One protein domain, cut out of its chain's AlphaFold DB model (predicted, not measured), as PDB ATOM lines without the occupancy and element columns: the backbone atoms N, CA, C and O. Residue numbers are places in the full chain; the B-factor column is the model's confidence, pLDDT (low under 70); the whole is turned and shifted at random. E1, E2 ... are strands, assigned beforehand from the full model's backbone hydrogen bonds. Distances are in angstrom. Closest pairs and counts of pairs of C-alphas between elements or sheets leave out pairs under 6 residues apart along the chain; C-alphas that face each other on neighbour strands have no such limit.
ATOM      1  N   ASP A 129      15.173 -48.930   8.004       94.88
ATOM      2  CA  ASP A 129      16.614 -49.106   7.833       94.88
ATOM      3  C   ASP A 129      17.107 -48.399   6.565       94.88
ATOM      4  O   ASP A 129      18.128 -47.716   6.563       94.88
ATOM      5  N   ARG A 130      16.335 -48.506   5.477       95.69
ATOM      6  CA  ARG A 130      16.684 -47.907   4.187       95.69
ATOM      7  C   ARG A 130      15.444 -47.480   3.421       95.69
ATOM      8  O   ARG A 130      14.412 -48.142   3.468       95.69
ATOM      9  N   TYR A 131      15.571 -46.409   2.653       95.69
ATOM     10  CA  TYR A 131      14.588 -45.997   1.661       95.69
ATOM     11  C   TYR A 131      15.291 -45.566   0.373       95.69
ATOM     12  O   TYR A 131      16.453 -45.159   0.384       95.69
ATOM     13  N   SER A 132      14.590 -45.706  -0.746       95.12
ATOM     14  CA  SER A 132      15.029 -45.260  -2.064       95.12
ATOM     15  C   SER A 132      13.825 -44.689  -2.805       95.12
ATOM     16  O   SER A 132      12.762 -45.315  -2.772       95.12
ATOM     17  N   PRO A 133      13.946 -43.548  -3.491       95.19
ATOM     18  CA  PRO A 133      15.127 -42.684  -3.600       95.19
ATOM     19  C   PRO A 133      15.436 -41.946  -2.286       95.19
ATOM     20  O   PRO A 133      14.524 -41.624  -1.527       95.19
ATOM     21  N   ASN A 134      16.722 -41.697  -2.006       93.00
ATOM     22  CA  ASN A 134      17.144 -40.929  -0.821       93.00
ATOM     23  C   ASN A 134      17.262 -39.420  -1.118       93.00
ATOM     24  O   ASN A 134      17.156 -38.580  -0.227       93.00
ATOM     25  N   ASP A 135      17.430 -39.068  -2.390       92.81
ATOM     26  CA  ASP A 135      17.595 -37.682  -2.802       92.81
ATOM     27  C   ASP A 135      16.292 -36.890  -2.660       92.81
ATOM     28  O   ASP A 135      15.205 -37.343  -3.022       92.81
ATOM     29  N   LYS A 136      16.415 -35.655  -2.166       90.94
ATOM     30  CA  LYS A 136      15.293 -34.714  -2.046       90.94
ATOM     31  C   LYS A 136      14.760 -34.268  -3.413       90.94
ATOM     32  O   LYS A 136      13.585 -33.931  -3.536       90.94
ATOM     33  N   GLU A 137      15.631 -34.233  -4.418       94.00
ATOM     34  CA  GLU A 137      15.338 -33.783  -5.776       94.00
ATOM     35  C   GLU A 137      15.847 -34.812  -6.779       94.00
ATOM     36  O   GLU A 137      16.977 -35.284  -6.682       94.00
ATOM     37  N   ILE A 138      14.994 -35.167  -7.739       94.38
ATOM     38  CA  ILE A 138      15.236 -36.267  -8.671       94.38
ATOM     39  C   ILE A 138      15.063 -35.739 -10.089       94.38
ATOM     40  O   ILE A 138      13.993 -35.251 -10.456       94.38
ATOM     41  N   TYR A 139      16.123 -35.866 -10.886       93.94
ATOM     42  CA  TYR A 139      16.196 -35.334 -12.250       93.94
ATOM     43  C   TYR A 139      15.986 -36.402 -13.338       93.94
ATOM     44  O   TYR A 139      16.003 -36.092 -14.525       93.94
ATOM     45  N   TYR A 140      15.765 -37.660 -12.951       93.62
ATOM     46  CA  TYR A 140      15.491 -38.774 -13.860       93.62
ATOM     47  C   TYR A 140      14.060 -39.298 -13.692       93.62
ATOM     48  O   TYR A 140      13.358 -38.968 -12.736       93.62
ATOM     49  N   ALA A 141      13.595 -40.099 -14.652       93.62
ATOM     50  CA  ALA A 141      12.279 -40.722 -14.571       93.62
ATOM     51  C   ALA A 141      12.260 -41.773 -13.450       93.62
ATOM     52  O   ALA A 141      12.857 -42.840 -13.578       93.62
ATOM     53  N   LEU A 142      11.566 -41.467 -12.355       95.00
ATOM     54  CA  LEU A 142      11.318 -42.416 -11.278       95.00
ATOM     55  C   LEU A 142      10.046 -43.209 -11.586       95.00
ATOM     56  O   LEU A 142       9.028 -42.617 -11.939       95.00
ATOM     57  N   SER A 143      10.086 -44.526 -11.415       95.00
ATOM     58  CA  SER A 143       8.899 -45.395 -11.510       95.00
ATOM     59  C   SER A 143       8.693 -46.237 -10.256       95.00
ATOM     60  O   SER A 143       7.641 -46.856 -10.104       95.00
ATOM     61  N   THR A 144       9.676 -46.267  -9.354       95.56
ATOM     62  CA  THR A 144       9.657 -47.124  -8.172       95.56
ATOM     63  C   THR A 144      10.112 -46.380  -6.925       95.56
ATOM     64  O   THR A 144      10.962 -45.494  -6.985       95.56
ATOM     65  N   VAL A 145       9.529 -46.748  -5.786       95.81
ATOM     66  CA  VAL A 145       9.924 -46.271  -4.454       95.81
ATOM     67  C   VAL A 145      10.027 -47.482  -3.543       95.81
ATOM     68  O   VAL A 145       9.118 -48.306  -3.518       95.81
ATOM     69  N   THR A 146      11.114 -47.596  -2.792       96.50
ATOM     70  CA  THR A 146      11.414 -48.768  -1.967       96.50
ATOM     71  C   THR A 146      11.643 -48.360  -0.520       96.50
ATOM     72  O   THR A 146      12.304 -47.361  -0.242       96.50
ATOM     73  N   LEU A 147      11.135 -49.169   0.404       95.69
ATOM     74  CA  LEU A 147      11.274 -48.998   1.843       95.69
ATOM     75  C   LEU A 147      11.669 -50.335   2.482       95.69
ATOM     76  O   LEU A 147      10.989 -51.342   2.293       95.69
ATOM     77  N   THR A 148      12.759 -50.348   3.242       96.19
ATOM     78  CA  THR A 148      13.283 -51.518   3.955       96.19
ATOM     79  C   THR A 148      13.230 -51.274   5.459       96.19
ATOM     80  O   THR A 148      13.736 -50.267   5.956       96.19
ATOM     81  N   PHE A 149      12.655 -52.225   6.190       95.50
ATOM     82  CA  PHE A 149      12.580 -52.226   7.649       95.50
ATOM     83  C   PHE A 149      13.718 -53.044   8.272       95.50
ATOM     84  O   PHE A 149      14.247 -53.972   7.657       95.50
ATOM     85  N   ASN A 150      14.065 -52.757   9.528       94.44
ATOM     86  CA  ASN A 150      15.089 -53.523  10.252       94.44
ATOM     87  C   ASN A 150      14.655 -54.972  10.578       94.44
ATOM     88  O   ASN A 150      15.493 -55.862  10.762       94.44
ATOM     89  N   GLN A 151      13.349 -55.239  10.594       93.06
ATOM     90  CA  GLN A 151      12.749 -56.519  10.977       93.06
ATOM     91  C   GLN A 151      11.695 -56.993   9.962       93.06
ATOM     92  O   GLN A 151      11.146 -56.168   9.230       93.06
ATOM     93  N   PRO A 152      11.421 -58.311   9.877       92.25
ATOM     94  CA  PRO A 152      10.449 -58.849   8.925       92.25
ATOM     95  C   PRO A 152       9.032 -58.371   9.251       92.25
ATOM     96  O   PRO A 152       8.558 -58.498  10.379       92.25
ATOM     97  N   MET A 153       8.350 -57.826   8.253       91.44
ATOM     98  CA  MET A 153       6.982 -57.311   8.328       91.44
ATOM     99  C   MET A 153       5.939 -58.355   7.932       91.44
ATOM    100  O   MET A 153       4.812 -58.312   8.424       91.44
ATOM    101  N   ILE A 154       6.324 -59.304   7.080       90.81
ATOM    102  CA  ILE A 154       5.491 -60.426   6.639       90.81
ATOM    103  C   ILE A 154       6.209 -61.757   6.896       90.81
ATOM    104  O   ILE A 154       7.437 -61.802   6.997       90.81
ATOM    105  N   SER A 155       5.439 -62.841   7.019       85.94
ATOM    106  CA  SER A 155       5.979 -64.202   7.128       85.94
ATOM    107  C   SER A 155       6.489 -64.694   5.772       85.94
ATOM    108  O   SER A 155       5.882 -64.399   4.746       85.94
ATOM    109  N   ILE A 156       7.566 -65.486   5.761       79.81
ATOM    110  CA  ILE A 156       8.112 -66.083   4.529       79.81
ATOM    111  C   ILE A 156       7.240 -67.232   3.994       79.81
ATOM    112  O   ILE A 156       7.322 -67.581   2.822       79.81
ATOM    113  N   SER A 157       6.420 -67.834   4.859       70.38
ATOM    114  CA  SER A 157       5.625 -69.031   4.553       70.38
ATOM    115  C   SER A 157       4.309 -68.724   3.833       70.38
ATOM    116  O   SER A 157       3.671 -69.639   3.325       70.38
ATOM    117  N   SER A 158       3.896 -67.454   3.803       62.06
ATOM    118  CA  SER A 158       2.568 -67.035   3.354       62.06
ATOM    119  C   SER A 158       2.661 -66.240   2.053       62.06
ATOM    120  O   SER A 158       2.598 -65.013   2.066       62.06
ATOM    121  N   LEU A 159       2.818 -66.939   0.924       62.50
ATOM    122  CA  LEU A 159       2.801 -66.302  -0.399       62.50
ATOM    123  C   LEU A 159       1.384 -65.835  -0.788       62.50
ATOM    124  O   LEU A 159       1.234 -64.771  -1.381       62.50
ATOM    125  N   ASP A 160       0.354 -66.589  -0.386       60.66
ATOM    126  CA  ASP A 160      -1.056 -66.293  -0.686       60.66
ATOM    127  C   ASP A 160      -1.662 -65.194   0.209       60.66
ATOM    128  O   ASP A 160      -2.661 -64.574  -0.148       60.66
ATOM    129  N   GLU A 161      -1.039 -64.899   1.355       63.16
ATOM    130  CA  GLU A 161      -1.504 -63.900   2.334       63.16
ATOM    131  C   GLU A 161      -0.471 -62.786   2.532       63.16
ATOM    132  O   GLU A 161      -0.162 -62.354   3.648       63.16
ATOM    133  N   GLN A 162       0.115 -62.320   1.433       75.69
ATOM    134  CA  GLN A 162       1.058 -61.219   1.495       75.69
ATOM    135  C   GLN A 162       0.315 -59.932   1.893       75.69
ATOM    136  O   GLN A 162      -0.348 -59.305   1.068       75.69
ATOM    137  N   ARG A 163       0.401 -59.555   3.179       83.56
ATOM    138  CA  ARG A 163      -0.293 -58.386   3.751       83.56
ATOM    139  C   ARG A 163      -0.062 -57.151   2.881       83.56
ATOM    140  O   ARG A 163       1.089 -56.809   2.595       83.56
ATOM    141  N   ASN A 164      -1.136 -56.459   2.506       89.12
ATOM    142  CA  ASN A 164      -1.020 -55.241   1.715       89.12
ATOM    143  C   ASN A 164      -0.270 -54.167   2.534       89.12
ATOM    144  O   ASN A 164      -0.653 -53.884   3.672       89.12
ATOM    145  N   PRO A 165       0.801 -53.557   1.996       90.25
ATOM    146  CA  PRO A 165       1.515 -52.455   2.644       90.25
ATOM    147  C   PRO A 165       0.630 -51.294   3.108       90.25
ATOM    148  O   PRO A 165       0.925 -50.665   4.125       90.25
ATOM    149  N   GLU A 166      -0.475 -51.033   2.413       90.56
ATOM    150  CA  GLU A 166      -1.427 -49.989   2.808       90.56
ATOM    151  C   GLU A 166      -2.129 -50.305   4.143       90.56
ATOM    152  O   GLU A 166      -2.382 -49.392   4.936       90.56
ATOM    153  N   ASP A 167      -2.354 -51.587   4.458       89.62
ATOM    154  CA  ASP A 167      -2.958 -52.029   5.725       89.62
ATOM    155  C   ASP A 167      -2.029 -51.766   6.919       89.62
ATOM    156  O   ASP A 167      -2.484 -51.520   8.038       89.62
ATOM    157  N   LEU A 168      -0.714 -51.751   6.674       88.94
ATOM    158  CA  LEU A 168       0.313 -51.362   7.649       88.94
ATOM    159  C   LEU A 168       0.428 -49.838   7.813       88.94
ATOM    160  O   LEU A 168       1.260 -49.359   8.581       88.94
ATOM    161  N   GLY A 169      -0.394 -49.072   7.092       91.12
ATOM    162  CA  GLY A 169      -0.401 -47.616   7.128       91.12
ATOM    163  C   GLY A 169       0.739 -46.969   6.346       91.12
ATOM    164  O   GLY A 169       1.115 -45.841   6.658       91.12
ATOM    165  N   ILE A 170       1.286 -47.662   5.346       93.56
ATOM    166  CA  ILE A 170       2.234 -47.088   4.388       93.56
ATOM    167  C   ILE A 170       1.426 -46.381   3.300       93.56
ATOM    168  O   ILE A 170       0.553 -46.985   2.682       93.56
ATOM    169  N   SER A 171       1.684 -45.093   3.068       93.62
ATOM    170  CA  SER A 171       0.948 -44.320   2.066       93.62
ATOM    171  C   SER A 171       1.832 -43.326   1.324       93.62
ATOM    172  O   SER A 171       2.771 -42.767   1.887       93.62
ATOM    173  N   LEU A 172       1.520 -43.107   0.047       94.50
ATOM    174  CA  LEU A 172       2.229 -42.189  -0.839       94.50
ATOM    175  C   LEU A 172       1.303 -41.032  -1.230       94.50
ATOM    176  O   LEU A 172       0.195 -41.251  -1.728       94.50
ATOM    177  N   ILE A 173       1.757 -39.802  -0.994       94.50
ATOM    178  CA  ILE A 173       0.991 -38.575  -1.227       94.50
ATOM    179  C   ILE A 173       1.789 -37.663  -2.168       94.50
ATOM    180  O   ILE A 173       2.940 -37.381  -1.852       94.50
ATOM    181  N   PRO A 174       1.210 -37.143  -3.266       94.12
ATOM    182  CA  PRO A 174      -0.128 -37.434  -3.791       94.12
ATOM    183  C   PRO A 174      -0.270 -38.883  -4.288       94.12
ATOM    184  O   PRO A 174       0.722 -39.561  -4.547       94.12
ATOM    185  N   LYS A 175      -1.519 -39.357  -4.425       92.31
ATOM    186  CA  LYS A 175      -1.801 -40.721  -4.894       92.31
ATOM    187  C   LYS A 175      -1.325 -40.897  -6.335       92.31
ATOM    188  O   LYS A 175      -1.820 -40.230  -7.241       92.31
ATOM    189  N   VAL A 176      -0.407 -41.835  -6.534       93.75
ATOM    190  CA  VAL A 176       0.081 -42.261  -7.849       93.75
ATOM    191  C   VAL A 176      -0.594 -43.581  -8.206       93.75
ATOM    192  O   VAL A 176      -0.801 -44.428  -7.342       93.75
ATOM    193  N   GLN A 177      -0.960 -43.769  -9.475       94.50
ATOM    194  CA  GLN A 177      -1.460 -45.063  -9.935       94.50
ATOM    195  C   GLN A 177      -0.307 -46.065  -9.979       94.50
ATOM    196  O   GLN A 177       0.680 -45.848 -10.681       94.50
ATOM    197  N   GLY A 178      -0.439 -47.169  -9.256       94.62
ATOM    198  CA  GLY A 178       0.591 -48.192  -9.155       94.62
ATOM    199  C   GLY A 178       0.151 -49.342  -8.270       94.62
ATOM    200  O   GLY A 178      -1.022 -49.443  -7.911       94.62
ATOM    201  N   GLN A 179       1.098 -50.211  -7.946       94.75
ATOM    202  CA  GLN A 179       0.881 -51.376  -7.102       94.75
ATOM    203  C   GLN A 179       1.985 -51.484  -6.059       94.75
ATOM    204  O   GLN A 179       3.149 -51.174  -6.312       94.75
ATOM    205  N   TRP A 180       1.601 -51.939  -4.875       94.31
ATOM    206  CA  TRP A 180       2.525 -52.268  -3.807       94.31
ATOM    207  C   TRP A 180       2.903 -53.745  -3.876       94.31
ATOM    208  O   TRP A 180       2.039 -54.608  -4.022       94.31
ATOM    209  N   ARG A 181       4.192 -54.040  -3.729       93.12
ATOM    210  CA  ARG A 181       4.724 -55.401  -3.731       93.12
ATOM    211  C   ARG A 181       5.801 -55.550  -2.669       93.12
ATOM    212  O   ARG A 181       6.641 -54.670  -2.499       93.12
ATOM    213  N   TRP A 182       5.821 -56.687  -1.986       93.31
ATOM    214  CA  TRP A 182       6.967 -57.063  -1.167       93.31
ATOM    215  C   TRP A 182       8.050 -57.691  -2.043       93.31
ATOM    216  O   TRP A 182       7.785 -58.588  -2.841       93.31
ATOM    217  N   ILE A 183       9.271 -57.176  -1.921       93.44
ATOM    218  CA  ILE A 183      10.470 -57.732  -2.567       93.44
ATOM    219  C   ILE A 183      11.090 -58.814  -1.684       93.44
ATOM    220  O   ILE A 183      11.634 -59.796  -2.173       93.44
ATOM    221  N   ASP A 184      11.005 -58.597  -0.377       92.94
ATOM    222  CA  ASP A 184      11.474 -59.472   0.688       92.94
ATOM    223  C   ASP A 184      10.546 -59.259   1.893       92.94
ATOM    224  O   ASP A 184       9.825 -58.264   1.962       92.94
ATOM    225  N   THR A 185      10.614 -60.132   2.888       92.75
ATOM    226  CA  THR A 185       9.898 -60.034   4.165       92.75
ATOM    227  C   THR A 185      10.076 -58.694   4.882       92.75
ATOM    228  O   THR A 185       9.238 -58.322   5.700       92.75
ATOM    229  N   LYS A 186      11.153 -57.956   4.583       93.94
ATOM    230  CA  LYS A 186      11.488 -56.645   5.160       93.94
ATOM    231  C   LYS A 186      11.310 -55.467   4.212       93.94
ATOM    232  O   LYS A 186      11.351 -54.328   4.667       93.94
ATOM    233  N   THR A 187      11.209 -55.709   2.907       95.44
ATOM    234  CA  THR A 187      11.329 -54.648   1.900       95.44
ATOM    235  C   THR A 187      10.077 -54.575   1.054       95.44
ATOM    236  O   THR A 187       9.743 -55.521   0.344       95.44
ATOM    237  N   VAL A 188       9.431 -53.418   1.086       95.62
ATOM    238  CA  VAL A 188       8.289 -53.093   0.246       95.62
ATOM    239  C   VAL A 188       8.715 -52.151  -0.875       95.62
ATOM    240  O   VAL A 188       9.525 -51.248  -0.676       95.62
ATOM    241  N   GLN A 189       8.150 -52.353  -2.056       96.00
ATOM    242  CA  GLN A 189       8.327 -51.500  -3.215       96.00
ATOM    243  C   GLN A 189       6.969 -51.087  -3.778       96.00
ATOM    244  O   GLN A 189       6.071 -51.910  -3.951       96.00
ATOM    245  N   PHE A 190       6.835 -49.805  -4.080       96.81
ATOM    246  CA  PHE A 190       5.768 -49.281  -4.913       96.81
ATOM    247  C   PHE A 190       6.242 -49.249  -6.361       96.81
ATOM    248  O   PHE A 190       7.291 -48.672  -6.650       96.81
ATOM    249  N   GLU A 191       5.473 -49.846  -7.263       95.56
ATOM    250  CA  GLU A 191       5.692 -49.804  -8.706       95.56
ATOM    251  C   GLU A 191       4.578 -48.979  -9.347       95.56
ATOM    252  O   GLU A 191       3.410 -49.371  -9.360       95.56
ATOM    253  N   ALA A 192       4.928 -47.802  -9.857       96.12
ATOM    254  CA  ALA A 192       3.975 -46.941 -10.532       96.12
ATOM    255  C   ALA A 192       3.650 -47.493 -11.927       96.12
ATOM    256  O   ALA A 192       4.531 -47.942 -12.659       96.12
ATOM    257  N   LYS A 193       2.377 -47.408 -12.328       95.94
ATOM    258  CA  LYS A 193       1.915 -47.814 -13.666       95.94
ATOM    259  C   LYS A 193       2.573 -46.978 -14.767       95.94
ATOM    260  O   LYS A 193       2.851 -47.466 -15.858       95.94
ATOM    261  N   HIS A 194       2.809 -45.708 -14.463       93.62
ATOM    262  CA  HIS A 194       3.552 -44.769 -15.289       93.62
ATOM    263  C   HIS A 194       4.588 -44.066 -14.421       93.62
ATOM    264  O   HIS A 194       4.424 -43.993 -13.203       93.62
ATOM    265  N   ARG A 195       5.633 -43.516 -15.045       94.06
ATOM    266  CA  ARG A 195       6.635 -42.712 -14.335       94.06
ATOM    267  C   ARG A 195       5.974 -41.615 -13.499       94.06
ATOM    268  O   ARG A 195       4.953 -41.044 -13.890       94.06
ATOM    269  N   PHE A 196       6.608 -41.275 -12.388       95.44
ATOM    270  CA  PHE A 196       6.188 -40.175 -11.540       95.44
ATOM    271  C   PHE A 196       6.221 -38.861 -12.345       95.44
ATOM    272  O   PHE A 196       7.196 -38.591 -13.061       95.44
ATOM    273  N   PRO A 197       5.160 -38.037 -12.268       94.69
ATOM    274  CA  PRO A 197       5.187 -36.676 -12.782       94.69
ATOM    275  C   PRO A 197       6.365 -35.873 -12.219       94.69
ATOM    276  O   PRO A 197       6.606 -35.876 -11.009       94.69
ATOM    277  N   TYR A 198       7.072 -35.164 -13.103       94.69
ATOM    278  CA  TYR A 198       8.138 -34.236 -12.721       94.69
ATOM    279  C   TYR A 198       7.581 -33.037 -11.947       94.69
ATOM    280  O   TYR A 198       6.377 -32.773 -11.959       94.69
ATOM    281  N   SER A 199       8.473 -32.292 -11.287       94.31
ATOM    282  CA  SER A 199       8.135 -31.054 -10.568       94.31
ATOM    283  C   SER A 199       7.017 -31.222  -9.524       94.31
ATOM    284  O   SER A 199       6.249 -30.304  -9.244       94.31
ATOM    285  N   THR A 200       6.897 -32.420  -8.945       94.62
ATOM    286  CA  THR A 200       5.868 -32.751  -7.954       94.62
ATOM    287  C   THR A 200       6.535 -33.235  -6.675       94.62
ATOM    288  O   THR A 200       7.455 -34.051  -6.713       94.62
ATOM    289  N   LYS A 201       6.078 -32.723  -5.531       95.31
ATOM    290  CA  LYS A 201       6.560 -33.161  -4.218       95.31
ATOM    291  C   LYS A 201       5.768 -34.381  -3.775       95.31
ATOM    292  O   LYS A 201       4.545 -34.308  -3.683       95.31
ATOM    293  N   TYR A 202       6.482 -35.458  -3.465       94.75
ATOM    294  CA  TYR A 202       5.906 -36.675  -2.913       94.75
ATOM    295  C   TYR A 202       6.342 -36.853  -1.462       94.75
ATOM    296  O   TYR A 202       7.482 -36.565  -1.103       94.75
ATOM    297  N   ALA A 203       5.428 -37.341  -0.635       94.19
ATOM    298  CA  ALA A 203       5.672 -37.737   0.736       94.19
ATOM    299  C   ALA A 203       5.268 -39.202   0.895       94.19
ATOM    300  O   ALA A 203       4.117 -39.568   0.651       94.19
ATOM    301  N   LEU A 204       6.227 -40.028   1.308       93.62
ATOM    302  CA  LEU A 204       5.974 -41.387   1.761       93.62
ATOM    303  C   LEU A 204       5.818 -41.348   3.282       93.62
ATOM    304  O   LEU A 204       6.748 -40.968   3.993       93.62
ATOM    305  N   THR A 205       4.643 -41.713   3.780       93.19
ATOM    306  CA  THR A 205       4.343 -41.729   5.212       93.19
ATOM    307  C   THR A 205       4.107 -43.155   5.685       93.19
ATOM    308  O   THR A 205       3.568 -43.989   4.959       93.19
ATOM    309  N   VAL A 206       4.528 -43.430   6.918       93.19
ATOM    310  CA  VAL A 206       4.303 -44.706   7.600       93.19
ATOM    311  C   VAL A 206       3.622 -44.407   8.925       93.19
ATOM    312  O   VAL A 206       4.162 -43.685   9.763       93.19
ATOM    313  N   ASP A 207       2.419 -44.939   9.099       92.06
ATOM    314  CA  ASP A 207       1.651 -44.788  10.327       92.06
ATOM    315  C   ASP A 207       2.254 -45.639  11.448       92.06
ATOM    316  O   ASP A 207       2.220 -46.870  11.417       92.06
TER     317      ASP A 207
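What this domain is: This is residues 129 to 207 of the 220 residues of the protein "Hypothetical protein" of Rotaria sp. Silwood1 (UniProt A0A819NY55). With little regular structure, the model is a four-strand sheet, E1 E2 E5 E4, with the small ribbon E3 E6 over one face and a long loop, residues 150 to 169, reaching one end. The 79 printed residues, 31 in named strands E1 to E6, hold no named helix: all strand, both sheets antiparallel. The whole is compact, radius of gyration of the C-alphas 12.9 A, yet elongated, 40 by 24 by 21 A.

How they stand to each other: E1, residues 129 to 132, and E2, residues 144 to 149, form a hairpin; N 132 and O 146 are 2.9 A apart. E2 is antiparallel to E5, residues 187 to 192, with N 147 and O 188 2.8 A apart. E5 forms a hairpin with E4, residues 178 to 184; N 181 and O 189 are 2.8 A apart. E3, residues 170 to 173, and E6, residues 203 to 206, are antiparallel at 161 degrees, with N 171 and O 205 2.9 A apart. Both are apart from E1, E2, E4 and E5.

Where its parts are: E1 begins at C-alpha 129 (16.614, -49.106, 7.833). E2 spans 16.9 A, E4 18.5 A and E5 16.4 A. E6 ends at C-alpha 206 (4.303, -44.706, 7.600).

The domain as a whole: The farthest C-alphas, Ser 157 and Ser 199, are 41.0 A apart. The printed part has no cut. Links E1 to E2 and E2 to E3 are long. Residues 158 to 161 have pLDDT under 70.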